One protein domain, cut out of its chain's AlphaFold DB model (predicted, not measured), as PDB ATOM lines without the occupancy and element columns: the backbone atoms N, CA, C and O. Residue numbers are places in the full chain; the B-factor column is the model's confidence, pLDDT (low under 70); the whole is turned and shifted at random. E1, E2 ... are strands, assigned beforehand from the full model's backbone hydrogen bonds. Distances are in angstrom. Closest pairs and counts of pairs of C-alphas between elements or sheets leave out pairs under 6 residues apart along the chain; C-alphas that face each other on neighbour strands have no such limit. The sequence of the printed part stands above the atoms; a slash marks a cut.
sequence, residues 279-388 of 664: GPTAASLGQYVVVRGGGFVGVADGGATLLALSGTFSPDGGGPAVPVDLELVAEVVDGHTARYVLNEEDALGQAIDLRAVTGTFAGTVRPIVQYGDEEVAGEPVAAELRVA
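What this domain is: This is residues 279 to 388 of the 664 residues of an uncharacterized protein of Deltaproteobacteria bacterium (UniProt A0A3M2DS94). Picture one long, twisted sheet of E2, E3, E5, E6 and E7, bent into an open trough, with the two-strand ribbon of E1 and E4 lying over its hollow side. The long strands E2 and E5 run side by side along the longest axis; E3 borders E2, while E6 and E7 border E5 near its opposite ends, and the unnamed stretch 342 to 358 loops over the hollow side toward the E7 end. The printed part has 110 residues with no named helix and seven named strands, E1 to E7 in order along the chain, and its class is all strand. The larger sheet is branched and its neighbour pairs are antiparallel, as are E1 and E4. The whole is compact, with a radius of gyration of the C-alphas of 14.0 A, but elongated in outline, spanning 44 by 23 by 21 A.

How they stand to each other: Start with E5, residues 359 to 371, which has three neighbours. On one side of it is E2, residues 303 to 315, antiparallel at 166 degrees; look for N 308 and O 366, 2.9 A apart and within hydrogen-bond range. On the other side, E7, residues 381 to 387, is beside residues 359 to 365, with N 361 and O 385 at 2.8 A. On that same side E6, residues 374 to 377, is beside residues 367 to 371 and makes a hairpin with E5, with N 369 and O 376 at 2.8 A. E3, residues 322 to 329, makes a hairpin with E2, with N 309 and O 326 at 2.9 A. E2 bends by 62 degrees at residue 311, E3 by 54 degrees at residue 325 and E5 by 64 degrees at residue 363. E1, residues 288 to 294, and E4, residues 337 to 341, form the second sheet, with N 291 and O 338 at 2.8 A. E2 and E4 are near each other, while E1 and E5 are apart. Residues 282 to 283 pair parallel with residues 386 to 387 of E7.

Where its parts are: Find C-alpha 288 at (-35.816, -37.414, -0.131), where E1 begins; it runs 18.1 A. E2 covers 35.1 A, E3 20.9 A, E5 35.0 A and E7 19.2 A; E4 and E6 are shorter. E5 starts at C-alpha 359, (-35.232, -50.984, -10.390), and E7 ends at C-alpha 387, (-35.764, -46.302, -7.891).

The domain as a whole: The two farthest C-alphas, those of Gly 317 and Asp 373, are 45.1 A apart. The printed part has no cut. The link from E4 to E5 is long; those from E5 to E6 and E6 to E7 are tight. Mean pLDDT of the printed part is 93.7, and no printed residue is under 70.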
ATOM      1  N   GLY A 279     -38.195 -44.743   4.172       93.31
ATOM      2  CA  GLY A 279     -39.317 -44.315   3.347       93.31
ATOM      3  C   GLY A 279     -38.929 -43.170   2.405       93.31
ATOM      4  O   GLY A 279     -38.029 -42.409   2.738       93.31
ATOM      5  N   PRO A 280     -39.611 -42.990   1.266       95.69
ATOM      6  CA  PRO A 280     -40.619 -43.890   0.710       95.69
ATOM      7  C   PRO A 280     -40.005 -45.226   0.251       95.69
ATOM      8  O   PRO A 280     -38.802 -45.338   0.048       95.69
ATOM      9  N   THR A 281     -40.838 -46.255   0.067       93.88
ATOM     10  CA  THR A 281     -40.387 -47.560  -0.463       93.88
ATOM     11  C   THR A 281     -39.973 -47.492  -1.936       93.88
ATOM     12  O   THR A 281     -39.255 -48.368  -2.420       93.88
ATOM     13  N   ALA A 282     -40.411 -46.451  -2.645       95.38
ATOM     14  CA  ALA A 282     -39.964 -46.091  -3.979       95.38
ATOM     15  C   ALA A 282     -39.693 -44.581  -4.030       95.38
ATOM     16  O   ALA A 282     -40.572 -43.813  -3.644       95.38
ATOM     17  N   ALA A 283     -38.510 -44.179  -4.496       96.00
ATOM     18  CA  ALA A 283     -38.088 -42.785  -4.597       96.00
ATOM     19  C   ALA A 283     -37.730 -42.411  -6.044       96.00
ATOM     20  O   ALA A 283     -37.066 -43.187  -6.738       96.00
ATOM     21  N   SER A 284     -38.158 -41.231  -6.492       96.06
ATOM     22  CA  SER A 284     -37.755 -40.632  -7.775       96.06
ATOM     23  C   SER A 284     -36.475 -39.800  -7.628       96.06
ATOM     24  O   SER A 284     -36.101 -39.396  -6.525       96.06
ATOM     25  N   LEU A 285     -35.798 -39.512  -8.745       95.38
ATOM     26  CA  LEU A 285     -34.677 -38.565  -8.774       95.38
ATOM     27  C   LEU A 285     -35.091 -37.213  -8.154       95.38
ATOM     28  O   LEU A 285     -36.158 -36.690  -8.465       95.38
ATOM     29  N   GLY A 286     -34.259 -36.663  -7.266       95.00
ATOM     30  CA  GLY A 286     -34.530 -35.426  -6.525       95.00
ATOM     31  C   GLY A 286     -35.392 -35.584  -5.265       95.00
ATOM     32  O   GLY A 286     -35.523 -34.620  -4.505       95.00
ATOM     33  N   GLN A 287     -35.948 -36.772  -5.008       97.25
ATOM     34  CA  GLN A 287     -36.757 -37.053  -3.820       97.25
ATOM     35  C   GLN A 287     -35.891 -37.349  -2.587       97.25
ATOM     36  O   GLN A 287     -34.797 -37.916  -2.689       97.25
ATOM     37  N   TYR A 288     -36.400 -37.009  -1.402       97.12
ATOM     38  CA  TYR A 288     -35.816 -37.414  -0.131       97.12
ATOM     39  C   TYR A 288     -36.141 -38.879   0.199       97.12
ATOM     40  O   TYR A 288     -37.298 -39.264   0.362       97.12
ATOM     41  N   VAL A 289     -35.097 -39.676   0.408       96.12
ATOM     42  CA  VAL A 289     -35.140 -40.934   1.155       96.12
ATOM     43  C   VAL A 289     -34.965 -40.597   2.636       96.12
ATOM     44  O   VAL A 289     -33.877 -40.241   3.089       96.12
ATOM     45  N   VAL A 290     -36.055 -40.679   3.389       97.38
ATOM     46  CA  VAL A 290     -36.129 -40.466   4.835       97.38
ATOM     47  C   VAL A 290     -35.779 -41.758   5.570       97.38
ATOM     48  O   VAL A 290     -36.416 -42.797   5.392       97.38
ATOM     49  N   VAL A 291     -34.795 -41.673   6.455       97.12
ATOM     50  CA  VAL A 291     -34.368 -42.741   7.358       97.12
ATOM     51  C   VAL A 291     -34.867 -42.415   8.759       97.12
ATOM     52  O   VAL A 291     -34.488 -41.400   9.347       97.12
ATOM     53  N   ARG A 292     -35.714 -43.289   9.307       97.81
ATOM     54  CA  ARG A 292     -36.201 -43.192  10.688       97.81
ATOM     55  C   ARG A 292     -35.390 -44.109  11.585       97.81
ATOM     56  O   ARG A 292     -35.109 -45.253  11.223       97.81
ATOM     57  N   GLY A 293     -35.037 -43.625  12.765       97.38
ATOM     58  CA  GLY A 293     -34.090 -44.289  13.645       97.38
ATOM     59  C   GLY A 293     -33.953 -43.608  15.001       97.38
ATOM     60  O   GLY A 293     -34.915 -43.089  15.571       97.38
ATOM     61  N   GLY A 294     -32.734 -43.615  15.520       97.06
ATOM     62  CA  GLY A 294     -32.334 -42.899  16.723       97.06
ATOM     63  C   GLY A 294     -30.819 -42.762  16.778       97.06
ATOM     64  O   GLY A 294     -30.100 -43.628  16.275       97.06
ATOM     65  N   GLY A 295     -30.321 -41.696  17.401       97.25
ATOM     66  CA  GLY A 295     -28.888 -41.468  17.598       97.25
ATOM     67  C   GLY A 295     -28.213 -40.652  16.507       97.25
ATOM     68  O   GLY A 295     -26.986 -40.580  16.501       97.25
ATOM     69  N   PHE A 296     -28.975 -40.056  15.590       97.94
ATOM     70  CA  PHE A 296     -28.412 -39.280  14.493       97.94
ATOM     71  C   PHE A 296     -27.865 -37.932  14.982       97.94
ATOM     72  O   PHE A 296     -28.500 -37.202  15.745       97.94
ATOM     73  N   VAL A 297     -26.663 -37.594  14.519       97.56
ATOM     74  CA  VAL A 297     -25.947 -36.351  14.835       97.56
ATOM     75  C   VAL A 297     -25.635 -35.613  13.541       97.56
ATOM     76  O   VAL A 297     -25.037 -36.184  12.626       97.56
ATOM     77  N   GLY A 298     -26.058 -34.353  13.458       95.56
ATOM     78  CA  GLY A 298     -25.842 -33.502  12.290       95.56
ATOM     79  C   GLY A 298     -24.630 -32.582  12.424       95.56
ATOM     80  O   GLY A 298     -24.098 -32.360  13.513       95.56
ATOM     81  N   VAL A 299     -24.259 -31.950  11.307       93.69
ATOM     82  CA  VAL A 299     -23.175 -30.948  11.252       93.69
ATOM     83  C   VAL A 299     -23.419 -29.745  12.168       93.69
ATOM     84  O   VAL A 299     -22.469 -29.173  12.696       93.69
ATOM     85  N   ALA A 300     -24.687 -29.400  12.420       89.75
ATOM     86  CA  ALA A 300     -25.078 -28.342  13.352       89.75
ATOM     87  C   ALA A 300     -24.735 -28.668  14.820       89.75
ATOM     88  O   ALA A 300     -24.439 -27.755  15.589       89.75
ATOM     89  N   ASP A 301     -24.705 -29.953  15.186       89.69
ATOM     90  CA  ASP A 301     -24.320 -30.429  16.520       89.69
ATOM     91  C   ASP A 301     -22.799 -30.661  16.645       89.69
ATOM     92  O   ASP A 301     -22.318 -31.063  17.703       89.69
ATOM     93  N   GLY A 302     -22.024 -30.417  15.578       93.31
ATOM     94  CA  GLY A 302     -20.577 -30.660  15.535       93.31
ATOM     95  C   GLY A 302     -20.179 -32.109  15.228       93.31
ATOM     96  O   GLY A 302     -19.049 -32.499  15.524       93.31
ATOM     97  N   GLY A 303     -21.085 -32.903  14.652       95.75
ATOM     98  CA  GLY A 303     -20.828 -34.274  14.209       95.75
ATOM     99  C   GLY A 303     -21.325 -34.548  12.789       95.75
ATOM    100  O   GLY A 303     -21.607 -33.625  12.028       95.75
ATOM    101  N   ALA A 304     -21.434 -35.820  12.424       97.06
ATOM    102  CA  ALA A 304     -22.038 -36.259  11.169       97.06
ATOM    103  C   ALA A 304     -22.676 -37.644  11.324       97.06
ATOM    104  O   ALA A 304     -22.279 -38.430  12.186       97.06
ATOM    105  N   THR A 305     -23.643 -37.949  10.458       97.81
ATOM    106  CA  THR A 305     -24.232 -39.283  10.317       97.81
ATOM    107  C   THR A 305     -24.071 -39.724   8.872       97.81
ATOM    108  O   THR A 305     -24.582 -39.076   7.957       97.81
ATOM    109  N   LEU A 306     -23.351 -40.822   8.676       96.94
ATOM    110  CA  LEU A 306     -23.212 -41.495   7.395       96.94
ATOM    111  C   LEU A 306     -24.136 -42.714   7.364       96.94
ATOM    112  O   LEU A 306     -24.347 -43.383   8.379       96.94
ATOM    113  N   LEU A 307     -24.666 -43.019   6.186       96.19
ATOM    114  CA  LEU A 307     -25.438 -44.226   5.918       96.19
ATOM    115  C   LEU A 307     -24.602 -45.120   5.006       96.19
ATOM    116  O   LEU A 307     -24.474 -44.843   3.815       96.19
ATOM    117  N   ALA A 308     -24.028 -46.185   5.561       96.25
ATOM    118  CA  ALA A 308     -23.334 -47.194   4.772       96.25
ATOM    119  C   ALA A 308     -24.364 -48.174   4.192       96.25
ATOM    120  O   ALA A 308     -25.040 -48.878   4.949       96.25
ATOM    121  N   LEU A 309     -24.503 -48.205   2.866       94.88
ATOM    122  CA  LEU A 309     -25.383 -49.120   2.137       94.88
ATOM    123  C   LEU A 309     -24.539 -50.219   1.495       94.88
ATOM    124  O   LEU A 309     -23.611 -49.926   0.745       94.88
ATOM    125  N   SER A 310     -24.904 -51.479   1.736       96.31
ATOM    126  CA  SER A 310     -24.231 -52.638   1.143       96.31
ATOM    127  C   SER A 310     -25.258 -53.640   0.620       96.31
ATOM    128  O   SER A 310     -26.150 -54.071   1.350       96.31
ATOM    129  N   GLY A 311     -25.187 -53.996  -0.661       95.56
ATOM    130  CA  GLY A 311     -26.220 -54.799  -1.312       95.56
ATOM    131  C   GLY A 311     -26.094 -54.866  -2.827       95.56
ATOM    132  O   GLY A 311     -25.002 -54.942  -3.394       95.56
ATOM    133  N   THR A 312     -27.229 -54.907  -3.516       94.81
ATOM    134  CA  THR A 312     -27.277 -55.011  -4.978       94.81
ATOM    135  C   THR A 312     -28.510 -54.305  -5.532       94.81
ATOM    136  O   THR A 312     -29.621 -54.516  -5.048       94.81
ATOM    137  N   PHE A 313     -28.317 -53.498  -6.574       94.69
ATOM    138  CA  PHE A 313     -29.385 -52.911  -7.376       94.69
ATOM    139  C   PHE A 313     -29.727 -53.813  -8.570       94.69
ATOM    140  O   PHE A 313     -28.839 -54.273  -9.287       94.69
ATOM    141  N   SER A 314     -31.016 -54.061  -8.794       95.25
ATOM    142  CA  SER A 314     -31.534 -54.882  -9.895       95.25
ATOM    143  C   SER A 314     -32.431 -54.040 -10.814       95.25
ATOM    144  O   SER A 314     -33.522 -53.667 -10.377       95.25
ATOM    145  N   PRO A 315     -32.015 -53.743 -12.064       94.50
ATOM    146  CA  PRO A 315     -32.828 -52.983 -13.017       94.50
ATOM    147  C   PRO A 315     -34.093 -53.738 -13.459       94.50
ATOM    148  O   PRO A 315     -34.014 -54.915 -13.822       94.50
ATOM    149  N   ASP A 316     -35.236 -53.050 -13.542       92.19
ATOM    150  CA  ASP A 316     -36.517 -53.642 -13.973       92.19
ATOM    151  C   ASP A 316     -36.451 -54.206 -15.405       92.19
ATOM    152  O   ASP A 316     -37.063 -55.229 -15.716       92.19
ATOM    153  N   GLY A 317     -35.669 -53.564 -16.281       84.62
ATOM    154  CA  GLY A 317     -35.479 -53.956 -17.682       84.62
ATOM    155  C   GLY A 317     -34.673 -55.247 -17.904       84.62
ATOM    156  O   GLY A 317     -34.339 -55.560 -19.046       84.62
ATOM    157  N   GLY A 318     -34.319 -55.986 -16.846       82.19
ATOM    158  CA  GLY A 318     -33.536 -57.225 -16.945       82.19
ATOM    159  C   GLY A 318     -32.046 -57.009 -17.232       82.19
ATOM    160  O   GLY A 318     -31.380 -57.907 -17.753       82.19
ATOM    161  N   GLY A 319     -31.528 -55.819 -16.914       85.62
ATOM    162  CA  GLY A 319     -30.099 -55.508 -16.973       85.62
ATOM    163  C   GLY A 319     -29.272 -56.298 -15.944       85.62
ATOM    164  O   GLY A 319     -29.830 -56.950 -15.058       85.62
ATOM    165  N   PRO A 320     -27.930 -56.263 -16.038       89.50
ATOM    166  CA  PRO A 320     -27.074 -56.876 -15.031       89.50
ATOM    167  C   PRO A 320     -27.284 -56.199 -13.673       89.50
ATOM    168  O   PRO A 320     -27.387 -54.977 -13.587       89.50
ATOM    169  N   ALA A 321     -27.316 -57.002 -12.613       91.50
ATOM    170  CA  ALA A 321     -27.398 -56.488 -11.255       91.50
ATOM    171  C   ALA A 321     -26.085 -55.777 -10.870       91.50
ATOM    172  O   ALA A 321     -24.994 -56.290 -11.135       91.50
ATOM    173  N   VAL A 322     -26.199 -54.601 -10.254       91.06
ATOM    174  CA  VAL A 322     -25.080 -53.718  -9.903       91.06
ATOM    175  C   VAL A 322     -24.783 -53.865  -8.407       91.06
ATOM    176  O   VAL A 322     -25.693 -53.667  -7.601       91.06
ATOM    177  N   PRO A 323     -23.554 -54.224  -7.992       92.25
ATOM    178  CA  PRO A 323     -23.196 -54.244  -6.578       92.25
ATOM    179  C   PRO A 323     -23.188 -52.814  -6.027       92.25
ATOM    180  O   PRO A 323     -22.643 -51.911  -6.656       92.25
ATOM    181  N   VAL A 324     -23.774 -52.625  -4.847       91.06
ATOM    182  CA  VAL A 324     -23.808 -51.340  -4.140       91.06
ATOM    183  C   VAL A 324     -23.016 -51.507  -2.851       91.06
ATOM    184  O   VAL A 324     -23.325 -52.395  -2.062       91.06
ATOM    185  N   ASP A 325     -21.989 -50.683  -2.670       92.44
ATOM    186  CA  ASP A 325     -21.166 -50.606  -1.460       92.44
ATOM    187  C   ASP A 325     -20.671 -49.158  -1.351       92.44
ATOM    188  O   ASP A 325     -19.757 -48.751  -2.073       92.44
ATOM    189  N   LEU A 326     -21.385 -48.335  -0.581       91.00
ATOM    190  CA  LEU A 326     -21.195 -46.880  -0.548       91.00
ATOM    191  C   LEU A 326     -21.573 -46.277   0.810       91.00
ATOM    192  O   LEU A 326     -22.328 -46.873   1.577       91.00
ATOM    193  N   GLU A 327     -21.074 -45.074   1.086       92.81
ATOM    194  CA  GLU A 327     -21.430 -44.273   2.261       92.81
ATOM    195  C   GLU A 327     -22.077 -42.963   1.805       92.81
ATOM    196  O   GLU A 327     -21.488 -42.204   1.033       92.81
ATOM    197  N   LEU A 328     -23.295 -42.698   2.278       91.44
ATOM    198  CA  LEU A 328     -24.035 -41.468   1.998       91.44
ATOM    199  C   LEU A 328     -23.935 -40.524   3.190       91.44
ATOM    200  O   LEU A 328     -24.200 -40.928   4.323       91.44
ATOM    201  N   VAL A 329     -23.617 -39.254   2.943       91.19
ATOM    202  CA  VAL A 329     -23.739 -38.207   3.966       91.19
ATOM    203  C   VAL A 329     -25.219 -37.862   4.107       91.19
ATOM    204  O   VAL A 329     -25.833 -37.395   3.149       91.19
ATOM    205  N   ALA A 330     -25.799 -38.101   5.282       93.69
ATOM    206  CA  ALA A 330     -27.203 -37.801   5.527       93.69
ATOM    207  C   ALA A 330     -27.392 -36.385   6.090       93.69
ATOM    208  O   ALA A 330     -26.644 -35.929   6.959       93.69
ATOM    209  N   GLU A 331     -28.443 -35.705   5.641       95.75
ATOM    210  CA  GLU A 331     -28.953 -34.503   6.290       95.75
ATOM    211  C   GLU A 331     -29.751 -34.929   7.529       95.75
ATOM    212  O   GLU A 331     -30.804 -35.557   7.421       95.75
ATOM    213  N   VAL A 332     -29.249 -34.618   8.722       96.69
ATOM    214  CA  VAL A 332     -29.946 -34.927   9.979       96.69
ATOM    215  C   VAL A 332     -30.942 -33.813  10.292       96.69
ATOM    216  O   VAL A 332     -30.540 -32.678  10.545       96.69
ATOM    217  N   VAL A 333     -32.231 -34.153  10.286       95.44
ATOM    218  CA  VAL A 333     -33.343 -33.252  10.628       95.44
ATOM    219  C   VAL A 333     -33.490 -33.172  12.152       95.44
ATOM    220  O   VAL A 333     -33.571 -32.089  12.733       95.44
ATOM    221  N   ASP A 334     -33.455 -34.326  12.816       94.62
ATOM    222  CA  ASP A 334     -33.479 -34.480  14.271       94.62
ATOM    223  C   ASP A 334     -32.803 -35.806  14.687       94.62
ATOM    224  O   ASP A 334     -32.333 -36.561  13.839       94.62
ATOM    225  N   GLY A 335     -32.734 -36.106  15.991       95.25
ATOM    226  CA  GLY A 335     -32.070 -37.317  16.497       95.25
ATOM    227  C   GLY A 335     -32.664 -38.649  16.015       95.25
ATOM    228  O   GLY A 335     -31.979 -39.672  16.085       95.25
ATOM    229  N   HIS A 336     -33.898 -38.641  15.504       97.38
ATOM    230  CA  HIS A 336     -34.638 -39.795  14.988       97.38
ATOM    231  C   HIS A 336     -34.847 -39.770  13.469       97.38
ATOM    232  O   HIS A 336     -35.177 -40.808  12.892       97.38
ATOM    233  N   THR A 337     -34.655 -38.620  12.821       97.62
ATOM    234  CA  THR A 337     -34.935 -38.413  11.398       97.62
ATOM    235  C   THR A 337     -33.696 -37.899  10.674       97.62
ATOM    236  O   THR A 337     -33.251 -36.770  10.882       97.62
ATOM    237  N   ALA A 338     -33.175 -38.710   9.760       97.31
ATOM    238  CA  ALA A 338     -32.201 -38.282   8.764       97.31
ATOM    239  C   ALA A 338     -32.812 -38.419   7.364       97.31
ATOM    240  O   ALA A 338     -33.724 -39.218   7.157       97.31
ATOM    241  N   ARG A 339     -32.329 -37.653   6.388       96.44
ATOM    242  CA  ARG A 339     -32.763 -37.755   4.993       96.44
ATOM    243  C   ARG A 339     -31.592 -37.671   4.027       96.44
ATOM    244  O   ARG A 339     -30.553 -37.085   4.321       96.44
ATOM    245  N   TYR A 340     -31.778 -38.280   2.869       93.50
ATOM    246  CA  TYR A 340     -30.824 -38.307   1.773       93.50
ATOM    247  C   TYR A 340     -31.538 -37.959   0.466       93.50
ATOM    248  O   TYR A 340     -32.661 -38.403   0.265       93.50
ATOM    249  N   VAL A 341     -30.920 -37.182  -0.423       94.50
ATOM    250  CA  VAL A 341     -31.510 -36.852  -1.731       94.50
ATOM    251  C   VAL A 341     -31.047 -37.879  -2.752       94.50
ATOM    252  O   VAL A 341     -29.851 -37.937  -3.025       94.50
ATOM    253  N   LEU A 342     -31.955 -38.642  -3.362       93.38
ATOM    254  CA  LEU A 342     -31.586 -39.505  -4.487       93.38
ATOM    255  C   LEU A 342     -31.121 -38.624  -5.659       93.38
ATOM    256  O   LEU A 342     -31.910 -37.840  -6.184       93.38
ATOM    257  N   ASN A 343     -29.844 -38.713  -6.043       91.00
ATOM    258  CA  ASN A 343     -29.208 -37.811  -7.008       91.00
ATOM    259  C   ASN A 343     -28.204 -38.540  -7.921       91.00
ATOM    260  O   ASN A 343     -27.794 -39.662  -7.644       91.00
ATOM    261  N   GLU A 344     -27.809 -37.882  -9.013       90.00
ATOM    262  CA  GLU A 344     -26.920 -38.431 -10.052       90.00
ATOM    263  C   GLU A 344     -25.420 -38.389  -9.680       90.00
ATOM    264  O   GLU A 344     -24.593 -38.951 -10.395       90.00
ATOM    265  N   GLU A 345     -25.047 -37.726  -8.582       86.38
ATOM    266  CA  GLU A 345     -23.649 -37.477  -8.208       86.38
ATOM    267  C   GLU A 345     -23.047 -38.566  -7.304       86.38
ATOM    268  O   GLU A 345     -21.821 -38.669  -7.222       86.38
ATOM    269  N   ASP A 346     -23.866 -39.386  -6.636       79.75
ATOM    270  CA  ASP A 346     -23.392 -40.467  -5.762       79.75
ATOM    271  C   ASP A 346     -22.927 -41.722  -6.532       79.75
ATOM    272  O   ASP A 346     -22.997 -41.811  -7.758       79.75
ATOM    273  N   ALA A 347     -22.426 -42.735  -5.817       75.56
ATOM    274  CA  ALA A 347     -21.940 -43.963  -6.451       75.56
ATOM    275  C   ALA A 347     -23.046 -44.841  -7.082       75.56
ATOM    276  O   ALA A 347     -22.725 -45.705  -7.896       75.56
ATOM    277  N   LEU A 348     -24.325 -44.640  -6.738       78.00
ATOM    278  CA  LEU A 348     -25.468 -45.267  -7.404       78.00
ATOM    279  C   LEU A 348     -25.819 -44.493  -8.685       78.00
ATOM    280  O   LEU A 348     -25.857 -45.099  -9.752       78.00
ATOM    281  N   GLY A 349     -25.978 -43.170  -8.612       83.38
ATOM    282  CA  GLY A 349     -26.246 -42.279  -9.746       83.38
ATOM    283  C   GLY A 349     -25.128 -42.226 -10.794       83.38
ATOM    284  O   GLY A 349     -25.394 -42.074 -11.982       83.38
ATOM    285  N   GLN A 350     -23.876 -42.467 -10.395       85.38
ATOM    286  CA  GLN A 350     -22.764 -42.673 -11.329       85.38
ATOM    287  C   GLN A 350     -22.735 -44.084 -11.950       85.38
ATOM    288  O   GLN A 350     -22.071 -44.290 -12.968       85.38
ATOM    289  N   ALA A 351     -23.407 -45.071 -11.345       81.06
ATOM    290  CA  ALA A 351     -23.423 -46.460 -11.812       81.06
ATOM    291  C   ALA A 351     -24.650 -46.803 -12.677       81.06
ATOM    292  O   ALA A 351     -24.566 -47.705 -13.517       81.06
ATOM    293  N   ILE A 352     -25.769 -46.099 -12.490       86.00
ATOM    294  CA  ILE A 352     -26.990 -46.203 -13.294       86.00
ATOM    295  C   ILE A 352     -27.507 -44.810 -13.663       86.00
ATOM    296  O   ILE A 352     -27.530 -43.908 -12.837       86.00
ATOM    297  N   ASP A 353     -27.984 -44.655 -14.895       89.38
ATOM    298  CA  ASP A 353     -28.710 -43.456 -15.315       89.38
ATOM    299  C   ASP A 353     -30.080 -43.429 -14.614       89.38
ATOM    300  O   ASP A 353     -31.005 -44.133 -15.021       89.38
ATOM    301  N   LEU A 354     -30.204 -42.642 -13.541       90.44
ATOM    302  CA  LEU A 354     -31.422 -42.543 -12.721       90.44
ATOM    303  C   LEU A 354     -32.624 -41.928 -13.460       90.44
ATOM    304  O   LEU A 354     -33.738 -41.970 -12.939       90.44
ATOM    305  N   ARG A 355     -32.428 -41.362 -14.657       89.88
ATOM    306  CA  ARG A 355     -33.507 -40.818 -15.495       89.88
ATOM    307  C   ARG A 355     -34.104 -41.904 -16.380       89.88
ATOM    308  O   ARG A 355     -35.317 -41.945 -16.563       89.88
ATOM    309  N   ALA A 356     -33.257 -42.802 -16.884       87.56
ATOM    310  CA  ALA A 356     -33.645 -43.883 -17.791       87.56
ATOM    311  C   ALA A 356     -33.855 -45.253 -17.112       87.56
ATOM    312  O   ALA A 356     -34.508 -46.127 -17.688       87.56
ATOM    313  N   VAL A 357     -33.287 -45.488 -15.921       90.62
ATOM    314  CA  VAL A 357     -33.228 -46.813 -15.280       90.62
ATOM    315  C   VAL A 357     -33.988 -46.848 -13.958       90.62
ATOM    316  O   VAL A 357     -33.550 -46.317 -12.941       90.62
ATOM    317  N   THR A 358     -35.081 -47.606 -13.947       94.38
ATOM    318  CA  THR A 358     -35.803 -48.012 -12.736       94.38
ATOM    319  C   THR A 358     -35.382 -49.405 -12.267       94.38
ATOM    320  O   THR A 358     -34.855 -50.223 -13.031       94.38
ATOM    321  N   GLY A 359     -35.599 -49.699 -10.986       95.25
ATOM    322  CA  GLY A 359     -35.232 -50.984 -10.390       95.25
ATOM    323  C   GLY A 359     -35.265 -50.955  -8.868       95.25
ATOM    324  O   GLY A 359     -35.746 -49.994  -8.274       95.25
ATOM    325  N   THR A 360     -34.741 -51.996  -8.226       95.94
ATOM    326  CA  THR A 360     -34.758 -52.124  -6.759       95.94
ATOM    327  C   THR A 360     -33.365 -52.412  -6.205       95.94
ATOM    328  O   THR A 360     -32.714 -53.374  -6.619       95.94
ATOM    329  N   PHE A 361     -32.926 -51.605  -5.238       94.62
ATOM    330  CA  PHE A 361     -31.846 -51.941  -4.314       94.62
ATOM    331  C   PHE A 361     -32.382 -52.869  -3.222       94.62
ATOM    332  O   PHE A 361     -33.383 -52.552  -2.581       94.62
ATOM    333  N   ALA A 362     -31.687 -53.979  -2.984       96.06
ATOM    334  CA  ALA A 362     -31.902 -54.848  -1.836       96.06
ATOM    335  C   ALA A 362     -30.562 -55.118  -1.138       96.06
ATOM    336  O   ALA A 362     -29.570 -55.479  -1.783       96.06
ATOM    337  N   GLY A 363     -30.523 -54.950   0.183       96.19
ATOM    338  CA  GLY A 363     -29.287 -55.059   0.950       96.19
ATOM    339  C   GLY A 363     -29.460 -54.726   2.424       96.19
ATOM    340  O   GLY A 363     -30.482 -55.041   3.037       96.19
ATOM    341  N   THR A 364     -28.446 -54.085   2.994       97.38
ATOM    342  CA  THR A 364     -28.472 -53.514   4.337       97.38
ATOM    343  C   THR A 364     -28.075 -52.044   4.327       97.38
ATOM    344  O   THR A 364     -27.369 -51.571   3.437       97.38
ATOM    345  N   VAL A 365     -28.523 -51.338   5.361       97.19
ATOM    346  CA  VAL A 365     -28.134 -49.971   5.705       97.19
ATOM    347  C   VAL A 365     -27.605 -49.956   7.135       97.19
ATOM    348  O   VAL A 365     -28.154 -50.624   8.015       97.19
ATOM    349  N   ARG A 366     -26.527 -49.213   7.379       97.94
ATOM    350  CA  ARG A 366     -25.883 -49.099   8.689       97.94
ATOM    351  C   ARG A 366     -25.607 -47.627   9.013       97.94
ATOM    352  O   ARG A 366     -24.945 -46.972   8.209       97.94
ATOM    353  N   PRO A 367     -26.058 -47.103  10.167       98.06
ATOM    354  CA  PRO A 367     -25.699 -45.757  10.590       98.06
ATOM    355  C   PRO A 367     -24.271 -45.745  11.149       98.06
ATOM    356  O   PRO A 367     -23.922 -46.568  11.998       98.06
ATOM    357  N   ILE A 368     -23.454 -44.797  10.696       98.25
ATOM    358  CA  ILE A 368     -22.134 -44.488  11.254       98.25
ATOM    359  C   ILE A 368     -22.184 -43.046  11.743       98.25
ATOM    360  O   ILE A 368     -22.366 -42.123  10.953       98.25
ATOM    361  N   VAL A 369     -22.060 -42.849  13.050       98.19
ATOM    362  CA  VAL A 369     -22.143 -41.534  13.688       98.19
ATOM    363  C   VAL A 369     -20.749 -41.105  14.119       98.19
ATOM    364  O   VAL A 369     -20.028 -41.874  14.754       98.19
ATOM    365  N   GLN A 370     -20.378 -39.874  13.781       97.88
ATOM    366  CA  GLN A 370     -19.092 -39.259  14.100       97.88
ATOM    367  C   GLN A 370     -19.312 -38.015  14.964       97.88
ATOM    368  O   GLN A 370     -20.190 -37.203  14.673       97.88
ATOM    369  N   TYR A 371     -18.512 -37.843  16.017       97.38
ATOM    370  CA  TYR A 371     -18.539 -36.657  16.877       97.38
ATOM    371  C   TYR A 371     -17.170 -36.417  17.528       97.38
ATOM    372  O   TYR A 371     -16.731 -37.174  18.396       97.38
ATOM    373  N   GLY A 372     -16.483 -35.346  17.125       94.88
ATOM    374  CA  GLY A 372     -15.100 -35.100  17.546       94.88
ATOM    375  C   GLY A 372     -14.164 -36.224  17.086       94.88
ATOM    376  O   GLY A 372     -14.072 -36.488  15.892       94.88
ATOM    377  N   ASP A 373     -13.492 -36.878  18.037       94.06
ATOM    378  CA  ASP A 373     -12.644 -38.058  17.793       94.06
ATOM    379  C   ASP A 373     -13.406 -39.398  17.978       94.06
ATOM    380  O   ASP A 373     -12.805 -40.468  17.859       94.06
ATOM    381  N   GLU A 374     -14.704 -39.372  18.320       95.56
ATOM    382  CA  GLU A 374     -15.540 -40.575  18.446       95.56
ATOM    383  C   GLU A 374     -16.179 -40.948  17.100       95.56
ATOM    384  O   GLU A 374     -16.767 -40.105  16.421       95.56
ATOM    385  N   GLU A 375     -16.141 -42.238  16.763       97.38
ATOM    386  CA  GLU A 375     -16.921 -42.849  15.686       97.38
ATOM    387  C   GLU A 375     -17.621 -44.099  16.231       97.38
ATOM    388  O   GLU A 375     -16.992 -44.952  16.868       97.38
ATOM    389  N   VAL A 376     -18.932 -44.200  16.012       97.19
ATOM    390  CA  VAL A 376     -19.778 -45.297  16.493       97.19
ATOM    391  C   VAL A 376     -20.678 -45.751  15.354       97.19
ATOM    392  O   VAL A 376     -21.493 -44.986  14.844       97.19
ATOM    393  N   ALA A 377     -20.538 -47.013  14.964       97.50
ATOM    394  CA  ALA A 377     -21.276 -47.600  13.857       97.50
ATOM    395  C   ALA A 377     -22.260 -48.653  14.378       97.50
ATOM    396  O   ALA A 377     -21.832 -49.709  14.848       97.50
ATOM    397  N   GLY A 378     -23.559 -48.366  14.269       97.06
ATOM    398  CA  GLY A 378     -24.640 -49.205  14.793       97.06
ATOM    399  C   GLY A 378     -24.808 -50.537  14.059       97.06
ATOM    400  O   GLY A 378     -24.012 -50.898  13.192       97.06
ATOM    401  N   GLU A 379     -25.863 -51.282  14.374       97.00
ATOM    402  CA  GLU A 379     -26.149 -52.557  13.703       97.00
ATOM    403  C   GLU A 379     -26.704 -52.345  12.276       97.00
ATOM    404  O   GLU A 379     -27.530 -51.452  12.062       97.00
ATOM    405  N   PRO A 380     -26.283 -53.149  11.277       97.25
ATOM    406  CA  PRO A 380     -26.841 -53.099   9.932       97.25
ATOM    407  C   PRO A 380     -28.252 -53.705   9.899       97.25
ATOM    408  O   PRO A 380     -28.475 -54.832  10.347       97.25
ATOM    409  N   VAL A 381     -29.196 -52.988   9.296       97.25
ATOM    410  CA  VAL A 381     -30.598 -53.408   9.152       97.25
ATOM    411  C   VAL A 381     -30.901 -53.689   7.684       97.25
ATOM    412  O   VAL A 381     -30.369 -53.022   6.800       97.25
ATOM    413  N   ALA A 382     -31.723 -54.705   7.408       96.75
ATOM    414  CA  ALA A 382     -32.141 -55.031   6.047       96.75
ATOM    415  C   ALA A 382     -32.969 -53.886   5.447       96.75
ATOM    416  O   ALA A 382     -33.893 -53.392   6.091       96.75
ATOM    417  N   ALA A 383     -32.645 -53.492   4.218       94.94
ATOM    418  CA  ALA A 383     -33.277 -52.383   3.518       94.94
ATOM    419  C   ALA A 383     -33.596 -52.762   2.068       94.94
ATOM    420  O   ALA A 383     -32.814 -53.441   1.396       94.94
ATOM    421  N   GLU A 384     -34.741 -52.281   1.593       95.88
ATOM    422  CA  GLU A 384     -35.168 -52.352   0.201       95.88
ATOM    423  C   GLU A 384     -35.626 -50.954  -0.223       95.88
ATOM    424  O   GLU A 384     -36.399 -50.316   0.493       95.88
ATOM    425  N   LEU A 385     -35.132 -50.468  -1.360       94.75
ATOM    426  CA  LEU A 385     -35.513 -49.176  -1.931       94.75
ATOM    427  C   LEU A 385     -35.665 -49.324  -3.441       94.75
ATOM    428  O   LEU A 385     -34.735 -49.738  -4.136       94.75
ATOM    429  N   ARG A 386     -36.832 -48.955  -3.963       95.81
ATOM    430  CA  ARG A 386     -37.073 -48.878  -5.401       95.81
ATOM    431  C   ARG A 386     -36.673 -47.506  -5.945       95.81
ATOM    432  O   ARG A 386     -37.094 -46.484  -5.416       95.81
ATOM    433  N   VAL A 387     -35.923 -47.488  -7.041       95.12
ATOM    434  CA  VAL A 387     -35.764 -46.302  -7.891       95.12
ATOM    435  C   VAL A 387     -36.978 -46.243  -8.815       95.12
ATOM    436  O   VAL A 387     -37.197 -47.141  -9.637       95.12
ATOM    437  N   ALA A 388     -37.810 -45.226  -8.609       95.69
ATOM    438  CA  ALA A 388     -38.996 -44.929  -9.402       95.69
ATOM    439  C   ALA A 388     -38.632 -44.098 -10.649       95.69
ATOM    440  O   ALA A 388     -37.548 -43.515 -10.693       95.69
TER     441      ALA A 388